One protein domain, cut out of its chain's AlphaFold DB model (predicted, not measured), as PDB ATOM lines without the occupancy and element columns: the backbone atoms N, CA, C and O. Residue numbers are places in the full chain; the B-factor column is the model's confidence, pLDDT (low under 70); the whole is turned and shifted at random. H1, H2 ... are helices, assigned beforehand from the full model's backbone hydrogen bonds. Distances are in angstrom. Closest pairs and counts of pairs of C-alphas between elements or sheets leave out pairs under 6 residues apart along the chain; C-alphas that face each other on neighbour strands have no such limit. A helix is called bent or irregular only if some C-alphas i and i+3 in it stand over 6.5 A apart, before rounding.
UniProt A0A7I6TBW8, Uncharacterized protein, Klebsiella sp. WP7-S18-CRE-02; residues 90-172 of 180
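AT A GLANCE: This is residues 90 to 172 of the 180 residues of an uncharacterized protein of Klebsiella sp. WP7-S18-CRE-02 (UniProt A0A7I6TBW8). Two helical hairpins, H1 with H2 and H3 with H4, are set steeply to each other in a small body, and the last part of the long helix H4, residues 157 to 172, sticks out from that body as an arm. H1 and H2 lie side by side, while H3 and the first part of H4 meet in a more open pair. The printed part has 83 residues with four named helices, in the order H1, H2, H3, H4, and no named strand; its class is all helix. The whole is only just loose, close to compact, with a radius of gyration of the C-alphas of 14.7 A, and its elongated outline spans 48 by 27 by 23 A, with the arm making the length.

HOW THE PARTS SIT: Begin at H1, residues 91 to 104, and pass on to H2, residues 106 to 120: they touch as a hairpin, opposite ways at a shallow tilt of 7 degrees, and their closest C-alphas, those of Lys 91 and Cys 120, are 5.9 A apart. Next look at H3, residues 125 to 137, which is apart from H2. H3 is close to H1 but not clearly touching, with the closest C-alphas, Leu 99 and Val 128, 6.7 A apart; the two are only just about perpendicular, at 70.2 degrees. H4, residues 145 to 172, touches H3 with residues 145 to 156 alone. The closest C-alphas there are those of Glu 125 and Phe 152, 5.7 A apart, and this hairpin runs opposite ways at a shallow tilt of 34 degrees, only just short of steep. H4 is close to H1 but not clearly touching, with C-alphas Val 103 and Phe 145 closest at 7.1 A, at a steep tilt of 64 degrees, opposite ways. H4 is also close to H2 but not clearly touching, with C-alphas Thr 106 and Leu 148 closest at 7.2 A, at a steep tilt of 57 degrees, the same way. Every O i to N i+4 pair is within hydrogen-bond range in H1, H3 and H4; in H2 it is 9 of 11.

IN THESE COORDINATES: Find C-alpha 91 at (150.155, 132.402, 119.543), where H1 begins its 20.1 A. H2 measures 19.3 A and is irregular: C-alphas 107 and 110 are 8.4 A apart. H3 measures 18.7 A from C-alpha 125 at (149.564, 146.642, 110.949). H4 runs 40.7 A to C-alpha 172 at (169.228, 169.035, 115.258).

THE WHOLE: The C-alphas of Gly 139 and Ser 172, the two farthest apart, are 49.5 A apart. Without residues 157 to 172, which stand free, the body spans 29 by 24 by 19 A. The printed part has no cut; the links H1 to H2 and H2 to H3 are tight, and H3 to H4, seven residues, is short. Mean pLDDT of the printed part is 73.9, and 17 residues are under 70, among them 138 to 141 and 169 to 172.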
ATOM      1  N   THR A  90     147.678 128.565 121.388       83.50
ATOM      2  CA  THR A  90     148.950 128.955 120.768       83.50
ATOM      3  C   THR A  90     148.876 130.353 120.151       83.50
ATOM      4  O   THR A  90     147.861 130.741 119.573       83.50
ATOM      5  N   LYS A  91     150.004 131.074 120.164       80.69
ATOM      6  CA  LYS A  91     150.155 132.402 119.543       80.69
ATOM      7  C   LYS A  91     149.632 132.459 118.102       80.69
ATOM      8  O   LYS A  91     148.881 133.361 117.749       80.69
ATOM      9  N   LYS A  92     149.969 131.455 117.282       78.62
ATOM     10  CA  LYS A  92     149.487 131.348 115.895       78.62
ATOM     11  C   LYS A  92     147.957 131.308 115.820       78.62
ATOM     12  O   LYS A  92     147.373 131.954 114.964       78.62
ATOM     13  N   ARG A  93     147.300 130.556 116.709       79.19
ATOM     14  CA  ARG A  93     145.832 130.451 116.729       79.19
ATOM     15  C   ARG A  93     145.165 131.745 117.149       79.19
ATOM     16  O   ARG A  93     144.128 132.075 116.586       79.19
ATOM     17  N   TYR A  94     145.775 132.471 118.078       80.25
ATOM     18  CA  TYR A  94     145.335 133.815 118.408       80.25
ATOM     19  C   TYR A  94     145.446 134.760 117.225       80.25
ATOM     20  O   TYR A  94     144.471 135.431 116.923       80.25
ATOM     21  N   MET A  95     146.571 134.761 116.510       77.31
ATOM     22  CA  MET A  95     146.708 135.572 115.299       77.31
ATOM     23  C   MET A  95     145.637 135.225 114.261       77.31
ATOM     24  O   MET A  95     144.926 136.116 113.812       77.31
ATOM     25  N   ASP A  96     145.473 133.938 113.933       77.12
ATOM     26  CA  ASP A  96     144.470 133.475 112.964       77.12
ATOM     27  C   ASP A  96     143.043 133.918 113.376       77.12
ATOM     28  O   ASP A  96     142.239 134.320 112.535       77.12
ATOM     29  N   PHE A  97     142.721 133.858 114.673       80.75
ATOM     30  CA  PHE A  97     141.423 134.267 115.213       80.75
ATOM     31  C   PHE A  97     141.225 135.784 115.224       80.75
ATOM     32  O   PHE A  97     140.184 136.270 114.788       80.75
ATOM     33  N   LEU A  98     142.211 136.533 115.712       78.56
ATOM     34  CA  LEU A  98     142.115 137.979 115.813       78.56
ATOM     35  C   LEU A  98     142.062 138.621 114.410       78.56
ATOM     36  O   LEU A  98     141.327 139.582 114.205       78.56
ATOM     37  N   LEU A  99     142.758 138.045 113.419       76.19
ATOM     38  CA  LEU A  99     142.605 138.420 112.007       76.19
ATOM     39  C   LEU A  99     141.176 138.172 111.510       76.19
ATOM     40  O   LEU A  99     140.629 138.993 110.783       76.19
ATOM     41  N   PHE A 100     140.563 137.051 111.900       77.88
ATOM     42  CA  PHE A 100     139.190 136.730 111.517       77.88
ATOM     43  C   PHE A 100     138.177 137.741 112.079       77.88
ATOM     44  O   PHE A 100     137.358 138.249 111.318       77.88
ATOM     45  N   ILE A 101     138.235 138.059 113.376       77.81
ATOM     46  CA  ILE A 101     137.271 138.989 113.994       77.81
ATOM     47  C   ILE A 101     137.470 140.428 113.532       77.81
ATOM     48  O   ILE A 101     136.514 141.180 113.492       77.81
ATOM     49  N   LEU A 102     138.692 140.814 113.168       74.31
ATOM     50  CA  LEU A 102     138.966 142.149 112.647       74.31
ATOM     51  C   LEU A 102     138.258 142.380 111.306       74.31
ATOM     52  O   LEU A 102     137.795 143.481 111.028       74.31
ATOM     53  N   VAL A 103     138.148 141.328 110.493       70.00
ATOM     54  CA  VAL A 103     137.349 141.351 109.268       70.00
ATOM     55  C   VAL A 103     135.857 141.416 109.605       70.00
ATOM     56  O   VAL A 103     135.137 142.187 108.985       70.00
ATOM     57  N   ASP A 104     135.386 140.664 110.596       70.56
ATOM     58  CA  ASP A 104     133.956 140.574 110.932       70.56
ATOM     59  C   ASP A 104     133.406 141.801 111.699       70.56
ATOM     60  O   ASP A 104     132.276 142.223 111.469       70.56
ATOM     61  N   ASP A 105     134.216 142.418 112.566       70.25
ATOM     62  CA  ASP A 105     133.834 143.500 113.484       70.25
ATOM     63  C   ASP A 105     134.806 144.691 113.407       70.25
ATOM     64  O   ASP A 105     135.599 144.977 114.312       70.25
ATOM     65  N   THR A 106     134.719 145.424 112.298       66.75
ATOM     66  CA  THR A 106     135.554 146.605 112.027       66.75
ATOM     67  C   THR A 106     135.278 147.780 112.973       66.75
ATOM     68  O   THR A 106     136.111 148.674 113.101       66.75
ATOM     69  N   LYS A 107     134.145 147.781 113.689       71.00
ATOM     70  CA  LYS A 107     133.771 148.857 114.623       71.00
ATOM     71  C   LYS A 107     134.598 148.844 115.909       71.00
ATOM     72  O   LYS A 107     134.725 149.877 116.555       71.00
ATOM     73  N   ASN A 108     135.173 147.697 116.269       69.81
ATOM     74  CA  ASN A 108     135.949 147.511 117.498       69.81
ATOM     75  C   ASN A 108     137.463 147.384 117.242       69.81
ATOM     76  O   ASN A 108     138.194 146.813 118.057       69.81
ATOM     77  N   ILE A 109     137.947 147.929 116.120       73.44
ATOM     78  CA  ILE A 109     139.317 147.748 115.619       73.44
ATOM     79  C   ILE A 109     140.410 148.093 116.643       73.44
ATOM     80  O   ILE A 109     141.335 147.305 116.827       73.44
ATOM     81  N   GLU A 110     140.262 149.185 117.399       72.56
ATOM     82  CA  GLU A 110     141.242 149.601 118.415       72.56
ATOM     83  C   GLU A 110     141.347 148.607 119.582       72.56
ATOM     84  O   GLU A 110     142.428 148.359 120.124       72.56
ATOM     85  N   LYS A 111     140.215 148.019 119.995       75.00
ATOM     86  CA  LYS A 111     140.193 146.994 121.048       75.00
ATOM     87  C   LYS A 111     140.911 145.737 120.556       75.00
ATOM     88  O   LYS A 111     141.707 145.157 121.297       75.00
ATOM     89  N   ILE A 112     140.664 145.348 119.305       73.19
ATOM     90  CA  ILE A 112     141.269 144.172 118.672       73.19
ATOM     91  C   ILE A 112     142.782 144.368 118.490       73.19
ATOM     92  O   ILE A 112     143.553 143.463 118.816       73.19
ATOM     93  N   GLU A 113     143.232 145.556 118.076       72.94
ATOM     94  CA  GLU A 113     144.657 145.916 118.011       72.94
ATOM     95  C   GLU A 113     145.342 145.765 119.374       72.94
ATOM     96  O   GLU A 113     146.377 145.101 119.487       72.94
ATOM     97  N   LYS A 114     144.750 146.319 120.441       75.50
ATOM     98  CA  LYS A 114     145.307 146.199 121.800       75.50
ATOM     99  C   LYS A 114     145.443 144.738 122.229       75.50
ATOM    100  O   LYS A 114     146.440 144.377 122.857       75.50
ATOM    101  N   MET A 115     144.482 143.885 121.870       72.56
ATOM    102  CA  MET A 115     144.557 142.444 122.136       72.56
ATOM    103  C   MET A 115     145.665 141.761 121.325       72.56
ATOM    104  O   MET A 115     146.385 140.931 121.882       72.56
ATOM    105  N   PHE A 116     145.860 142.130 120.057       74.56
ATOM    106  CA  PHE A 116     146.977 141.645 119.238       74.56
ATOM    107  C   PHE A 116     148.326 141.964 119.873       74.56
ATOM    108  O   PHE A 116     149.147 141.064 120.057       74.56
ATOM    109  N   THR A 117     148.537 143.214 120.274       74.38
ATOM    110  CA  THR A 117     149.796 143.630 120.893       74.38
ATOM    111  C   THR A 117     149.999 142.939 122.240       74.38
ATOM    112  O   THR A 117     151.077 142.406 122.495       74.38
ATOM    113  N   ARG A 118     148.959 142.854 123.080       78.31
ATOM    114  CA  ARG A 118     149.038 142.208 124.402       78.31
ATOM    115  C   ARG A 118     149.338 140.711 124.317       78.31
ATOM    116  O   ARG A 118     150.199 140.219 125.037       78.31
ATOM    117  N   ILE A 119     148.604 139.983 123.475       72.06
ATOM    118  CA  ILE A 119     148.628 138.511 123.439       72.06
ATOM    119  C   ILE A 119     149.718 138.006 122.494       72.06
ATOM    120  O   ILE A 119     150.405 137.024 122.777       72.06
ATOM    121  N   CYS A 120     149.887 138.672 121.352       71.81
ATOM    122  CA  CYS A 120     150.820 138.243 120.322       71.81
ATOM    123  C   CYS A 120     152.133 139.035 120.340       71.81
ATOM    124  O   CYS A 120     153.082 138.597 119.696       71.81
ATOM    125  N   GLY A 121     152.259 140.160 121.048       71.81
ATOM    126  CA  GLY A 121     153.512 140.930 121.074       71.81
ATOM    127  C   GLY A 121     154.034 141.269 119.674       71.81
ATOM    128  O   GLY A 121     155.241 141.286 119.454       71.81
ATOM    129  N   VAL A 122     153.128 141.407 118.703       69.19
ATOM    130  CA  VAL A 122     153.443 141.805 117.332       69.19
ATOM    131  C   VAL A 122     152.609 143.011 116.981       69.19
ATOM    132  O   VAL A 122     151.469 143.136 117.430       69.19
ATOM    133  N   ASP A 123     153.180 143.846 116.127       68.38
ATOM    134  CA  ASP A 123     152.420 144.883 115.468       68.38
ATOM    135  C   ASP A 123     151.424 144.252 114.493       68.38
ATOM    136  O   ASP A 123     151.763 143.375 113.686       68.38
ATOM    137  N   ILE A 124     150.169 144.655 114.618       70.81
ATOM    138  CA  ILE A 124     149.069 144.122 113.825       70.81
ATOM    139  C   ILE A 124     149.110 144.658 112.386       70.81
ATOM    140  O   ILE A 124     148.697 143.955 111.466       70.81
ATOM    141  N   GLU A 125     149.663 145.855 112.182       71.12
ATOM    142  CA  GLU A 125     149.564 146.642 110.949       71.12
ATOM    143  C   GLU A 125     150.042 145.862 109.707       71.12
ATOM    144  O   GLU A 125     149.271 145.576 108.787       71.12
ATOM    145  N   ASP A 126     151.300 145.411 109.715       67.31
ATOM    146  CA  ASP A 126     151.884 144.661 108.597       67.31
ATOM    147  C   ASP A 126     151.284 143.253 108.448       67.31
ATOM    148  O   ASP A 126     151.287 142.685 107.351       67.31
ATOM    149  N   ASN A 127     150.772 142.670 109.535       70.75
ATOM    150  CA  ASN A 127     150.171 141.338 109.518       70.75
ATOM    151  C   ASN A 127     148.765 141.365 108.910       70.75
ATOM    152  O   ASN A 127     148.426 140.470 108.136       70.75
ATOM    153  N   VAL A 128     147.977 142.404 109.193       71.62
ATOM    154  CA  VAL A 128     146.630 142.578 108.640       71.62
ATOM    155  C   VAL A 128     146.682 142.877 107.155       71.62
ATOM    156  O   VAL A 128     145.998 142.204 106.388       71.62
ATOM    157  N   LEU A 129     147.534 143.807 106.713       75.00
ATOM    158  CA  LEU A 129     147.649 144.118 105.285       75.00
ATOM    159  C   LEU A 129     148.114 142.896 104.474       75.00
ATOM    160  O   LEU A 129     147.598 142.640 103.384       75.00
ATOM    161  N   LYS A 130     149.046 142.094 105.011       72.44
ATOM    162  CA  LYS A 130     149.452 140.815 104.398       72.44
ATOM    163  C   LYS A 130     148.308 139.800 104.390       72.44
ATOM    164  O   LYS A 130     148.078 139.172 103.361       72.44
ATOM    165  N   ALA A 131     147.574 139.662 105.492       68.94
ATOM    166  CA  ALA A 131     146.447 138.740 105.589       68.94
ATOM    167  C   ALA A 131     145.319 139.096 104.608       68.94
ATOM    168  O   ALA A 131     144.838 138.213 103.902       68.94
ATOM    169  N   ILE A 132     144.948 140.376 104.498       74.19
ATOM    170  CA  ILE A 132     143.949 140.856 103.532       74.19
ATOM    171  C   ILE A 132     144.404 140.557 102.099       74.19
ATOM    172  O   ILE A 132     143.608 140.077 101.295       74.19
ATOM    173  N   LYS A 133     145.687 140.780 101.774       75.19
ATOM    174  CA  LYS A 133     146.247 140.434 100.456       75.19
ATOM    175  C   LYS A 133     146.134 138.937 100.155       75.19
ATOM    176  O   LYS A 133     145.700 138.587  99.061       75.19
ATOM    177  N   CYS A 134     146.467 138.068 101.111       67.38
ATOM    178  CA  CYS A 134     146.314 136.620 100.950       67.38
ATOM    179  C   CYS A 134     144.844 136.216 100.767       67.38
ATOM    180  O   CYS A 134     144.528 135.461  99.856       67.38
ATOM    181  N   LEU A 135     143.931 136.764 101.578       67.00
ATOM    182  CA  LEU A 135     142.498 136.470 101.479       67.00
ATOM    183  C   LEU A 135     141.916 136.890 100.123       67.00
ATOM    184  O   LEU A 135     141.175 136.118  99.517       67.00
ATOM    185  N   LYS A 136     142.295 138.070  99.612       74.31
ATOM    186  CA  LYS A 136     141.920 138.513  98.259       74.31
ATOM    187  C   LYS A 136     142.461 137.569  97.179       74.31
ATOM    188  O   LYS A 136     141.731 137.243  96.248       74.31
ATOM    189  N   ALA A 137     143.709 137.105  97.308       70.75
ATOM    190  CA  ALA A 137     144.311 136.147  96.374       70.75
ATOM    191  C   ALA A 137     143.601 134.779  96.381       70.75
ATOM    192  O   ALA A 137     143.474 134.151  95.334       70.75
ATOM    193  N   ASP A 138     143.068 134.367  97.534       58.19
ATOM    194  CA  ASP A 138     142.253 133.154  97.695       58.19
ATOM    195  C   ASP A 138     140.790 133.330  97.224       58.19
ATOM    196  O   ASP A 138     139.970 132.422  97.380       58.19
ATOM    197  N   GLY A 139     140.439 134.487  96.651       61.47
ATOM    198  CA  GLY A 139     139.106 134.773  96.112       61.47
ATOM    199  C   GLY A 139     138.064 135.176  97.159       61.47
ATOM    200  O   GLY A 139     136.870 135.174  96.859       61.47
ATOM    201  N   TYR A 140     138.483 135.519  98.382       61.56
ATOM    202  CA  TYR A 140     137.584 136.147  99.347       61.56
ATOM    203  C   TYR A 140     137.403 137.619  98.987       61.56
ATOM    204  O   TYR A 140     138.361 138.390  98.995       61.56
ATOM    205  N   ASP A 141     136.159 138.010  98.726       66.50
ATOM    206  CA  ASP A 141     135.766 139.401  98.540       66.50
ATOM    207  C   ASP A 141     134.873 139.834  99.705       66.50
ATOM    208  O   ASP A 141     133.729 139.393  99.843       66.50
ATOM    209  N   TYR A 142     135.438 140.637 100.605       71.12
ATOM    210  CA  TYR A 142     134.745 141.151 101.778       71.12
ATOM    211  C   TYR A 142     134.703 142.676 101.735       71.12
ATOM    212  O   TYR A 142     135.739 143.334 101.645       71.12
ATOM    213  N   LYS A 143     133.493 143.237 101.860       69.62
ATOM    214  CA  LYS A 143     133.246 144.683 101.734       69.62
ATOM    215  C   LYS A 143     134.065 145.526 102.718       69.62
ATOM    216  O   LYS A 143     134.529 146.592 102.341       69.62
ATOM    217  N   GLY A 144     134.308 145.029 103.933       70.81
ATOM    218  CA  GLY A 144     135.091 145.746 104.946       70.81
ATOM    219  C   GLY A 144     136.610 145.688 104.751       70.81
ATOM    220  O   GLY A 144     137.342 146.245 105.560       70.81
ATOM    221  N   PHE A 145     137.127 145.035 103.698       77.56
ATOM    222  CA  PHE A 145     138.564 145.093 103.408       77.56
ATOM    223  C   PHE A 145     139.040 146.503 103.050       77.56
ATOM    224  O   PHE A 145     140.194 146.805 103.331       77.56
ATOM    225  N   GLY A 146     138.193 147.337 102.436       74.50
ATOM    226  CA  GLY A 146     138.524 148.739 102.150       74.50
ATOM    227  C   GLY A 146     138.796 149.512 103.438       74.50
ATOM    228  O   GLY A 146     139.917 149.959 103.649       74.50
ATOM    229  N   ASP A 147     137.817 149.521 104.346       76.75
ATOM    230  CA  ASP A 147     137.898 150.210 105.640       76.75
ATOM    231  C   ASP A 147     139.136 149.795 106.455       76.75
ATOM    232  O   ASP A 147     139.805 150.626 107.067       76.75
ATOM    233  N   LEU A 148     139.471 148.499 106.444       76.06
ATOM    234  CA  LEU A 148     140.656 147.981 107.129       76.06
ATOM    235  C   LEU A 148     141.963 148.448 106.487       76.06
ATOM    236  O   LEU A 148     142.909 148.777 107.202       76.06
ATOM    237  N   ILE A 149     142.038 148.451 105.152       80.38
ATOM    238  CA  ILE A 149     143.218 148.942 104.433       80.38
ATOM    239  C   ILE A 149     143.415 150.426 104.740       80.38
ATOM    240  O   ILE A 149     144.505 150.803 105.160       80.38
ATOM    241  N   ASP A 150     142.361 151.232 104.619       79.88
ATOM    242  CA  ASP A 150     142.425 152.676 104.851       79.88
ATOM    243  C   ASP A 150     142.870 152.999 106.284       79.88
ATOM    244  O   ASP A 150     143.750 153.840 106.490       79.88
ATOM    245  N   TYR A 151     142.333 152.281 107.279       80.81
ATOM    246  CA  TYR A 151     142.720 152.445 108.679       80.81
ATOM    247  C   TYR A 151     144.208 152.141 108.915       80.81
ATOM    248  O   TYR A 151     144.935 152.972 109.466       80.81
ATOM    249  N   PHE A 152     144.686 150.968 108.479       80.50
ATOM    250  CA  PHE A 152     146.071 150.559 108.736       80.50
ATOM    251  C   PHE A 152     147.088 151.328 107.886       80.50
ATOM    252  O   PHE A 152     148.175 151.628 108.375       80.50
ATOM    253  N   GLU A 153     146.752 151.719 106.655       81.19
ATOM    254  CA  GLU A 153     147.604 152.605 105.849       81.19
ATOM    255  C   GLU A 153     147.655 154.035 106.405       81.19
ATOM    256  O   GLU A 153     148.693 154.700 106.306       81.19
ATOM    257  N   GLY A 154     146.563 154.513 107.010       79.50
ATOM    258  CA  GLY A 154     146.533 155.774 107.751       79.50
ATOM    259  C   GLY A 154     147.449 155.739 108.976       79.50
ATOM    260  O   GLY A 154     148.311 156.606 109.127       79.50
ATOM    261  N   LEU A 155     147.335 154.697 109.807       78.19
ATOM    262  CA  LEU A 155     148.225 154.470 110.956       78.19
ATOM    263  C   LEU A 155     149.700 154.402 110.547       78.19
ATOM    264  O   LEU A 155     150.545 155.048 111.176       78.19
ATOM    265  N   LYS A 156     149.996 153.676 109.462       78.12
ATOM    266  CA  LYS A 156     151.344 153.562 108.899       78.12
ATOM    267  C   LYS A 156     151.932 154.921 108.555       78.12
ATOM    268  O   LYS A 156     153.063 155.224 108.935       78.12
ATOM    269  N   ARG A 157     151.152 155.752 107.855       78.56
ATOM    270  CA  ARG A 157     151.550 157.116 107.481       78.56
ATOM    271  C   ARG A 157     151.875 157.959 108.707       78.56
ATOM    272  O   ARG A 157     152.976 158.493 108.784       78.56
ATOM    273  N   VAL A 158     150.986 157.986 109.699       78.12
ATOM    274  CA  VAL A 158     151.191 158.759 110.937       78.12
ATOM    275  C   VAL A 158     152.462 158.323 111.677       78.12
ATOM    276  O   VAL A 158     153.202 159.156 112.206       78.12
ATOM    277  N   ARG A 159     152.758 157.019 111.720       79.12
ATOM    278  CA  ARG A 159     153.987 156.508 112.349       79.12
ATOM    279  C   ARG A 159     155.242 156.904 111.581       79.12
ATOM    280  O   ARG A 159     156.192 157.367 112.210       79.12
ATOM    281  N   LEU A 160     155.238 156.764 110.256       80.69
ATOM    282  CA  LEU A 160     156.363 157.165 109.408       80.69
ATOM    283  C   LEU A 160     156.647 158.667 109.530       80.69
ATOM    284  O   LEU A 160     157.796 159.048 109.739       80.69
ATOM    285  N   GLU A 161     155.609 159.505 109.518       79.94
ATOM    286  CA  GLU A 161     155.731 160.951 109.742       79.94
ATOM    287  C   GLU A 161     156.352 161.260 111.112       79.94
ATOM    288  O   GLU A 161     157.265 162.080 111.230       79.94
ATOM    289  N   LYS A 162     155.919 160.558 112.167       79.38
ATOM    290  CA  LYS A 162     156.486 160.711 113.513       79.38
ATOM    291  C   LYS A 162     157.951 160.271 113.581       79.38
ATOM    292  O   LYS A 162     158.751 160.910 114.265       79.38
ATOM    293  N   GLU A 163     158.322 159.188 112.905       80.38
ATOM    294  CA  GLU A 163     159.712 158.733 112.828       80.38
ATOM    295  C   GLU A 163     160.603 159.715 112.065       80.38
ATOM    296  O   GLU A 163     161.722 159.987 112.507       80.38
ATOM    297  N   GLU A 164     160.123 160.274 110.956       78.38
ATOM    298  CA  GLU A 164     160.836 161.309 110.207       78.38
ATOM    299  C   GLU A 164     161.030 162.575 111.042       78.38
ATOM    300  O   GLU A 164     162.158 163.062 111.161       78.38
ATOM    301  N   LEU A 165     159.982 163.050 111.722       74.06
ATOM    302  CA  LEU A 165     160.077 164.169 112.662       74.06
ATOM    303  C   LEU A 165     161.089 163.891 113.779       74.06
ATOM    304  O   LEU A 165     161.920 164.746 114.094       74.06
ATOM    305  N   ASN A 166     161.090 162.681 114.340       77.94
ATOM    306  CA  ASN A 166     162.059 162.283 115.360       77.94
ATOM    307  C   ASN A 166     163.495 162.235 114.819       77.94
ATOM    308  O   ASN A 166     164.413 162.662 115.520       77.94
ATOM    309  N   LYS A 167     163.715 161.768 113.581       80.62
ATOM    310  CA  LYS A 167     165.034 161.800 112.920       80.62
ATOM    311  C   LYS A 167     165.512 163.237 112.713       80.62
ATOM    312  O   LYS A 167     166.662 163.548 113.026       80.62
ATOM    313  N   ILE A 168     164.626 164.127 112.264       74.31
ATOM    314  CA  ILE A 168     164.913 165.558 112.098       74.31
ATOM    315  C   ILE A 168     165.280 166.182 113.454       74.31
ATOM    316  O   ILE A 168     166.336 166.804 113.583       74.31
ATOM    317  N   MET A 169     164.479 165.951 114.497       69.12
ATOM    318  CA  MET A 169     164.738 166.459 115.849       69.12
ATOM    319  C   MET A 169     166.007 165.877 116.492       69.12
ATOM    320  O   MET A 169     166.709 166.577 117.221       69.12
ATOM    321  N   ALA A 170     166.329 164.607 116.244       68.00
ATOM    322  CA  ALA A 170     167.561 163.988 116.731       68.00
ATOM    323  C   ALA A 170     168.800 164.547 116.009       68.00
ATOM    324  O   ALA A 170     169.832 164.782 116.639       68.00
ATOM    325  N   SER A 171     168.690 164.829 114.706       60.03
ATOM    326  CA  SER A 171     169.768 165.445 113.923       60.03
ATOM    327  C   SER A 171     170.066 166.890 114.352       60.03
ATOM    328  O   SER A 171     171.228 167.299 114.358       60.03
ATOM    329  N   SER A 172     169.054 167.649 114.799       56.69
ATOM    330  CA  SER A 172     169.228 169.035 115.258       56.69
ATOM    331  C   SER A 172     169.953 169.139 116.604       56.69
ATOM    332  O   SER A 172     170.717 170.083 116.813       56.69
TER     333      SER A 172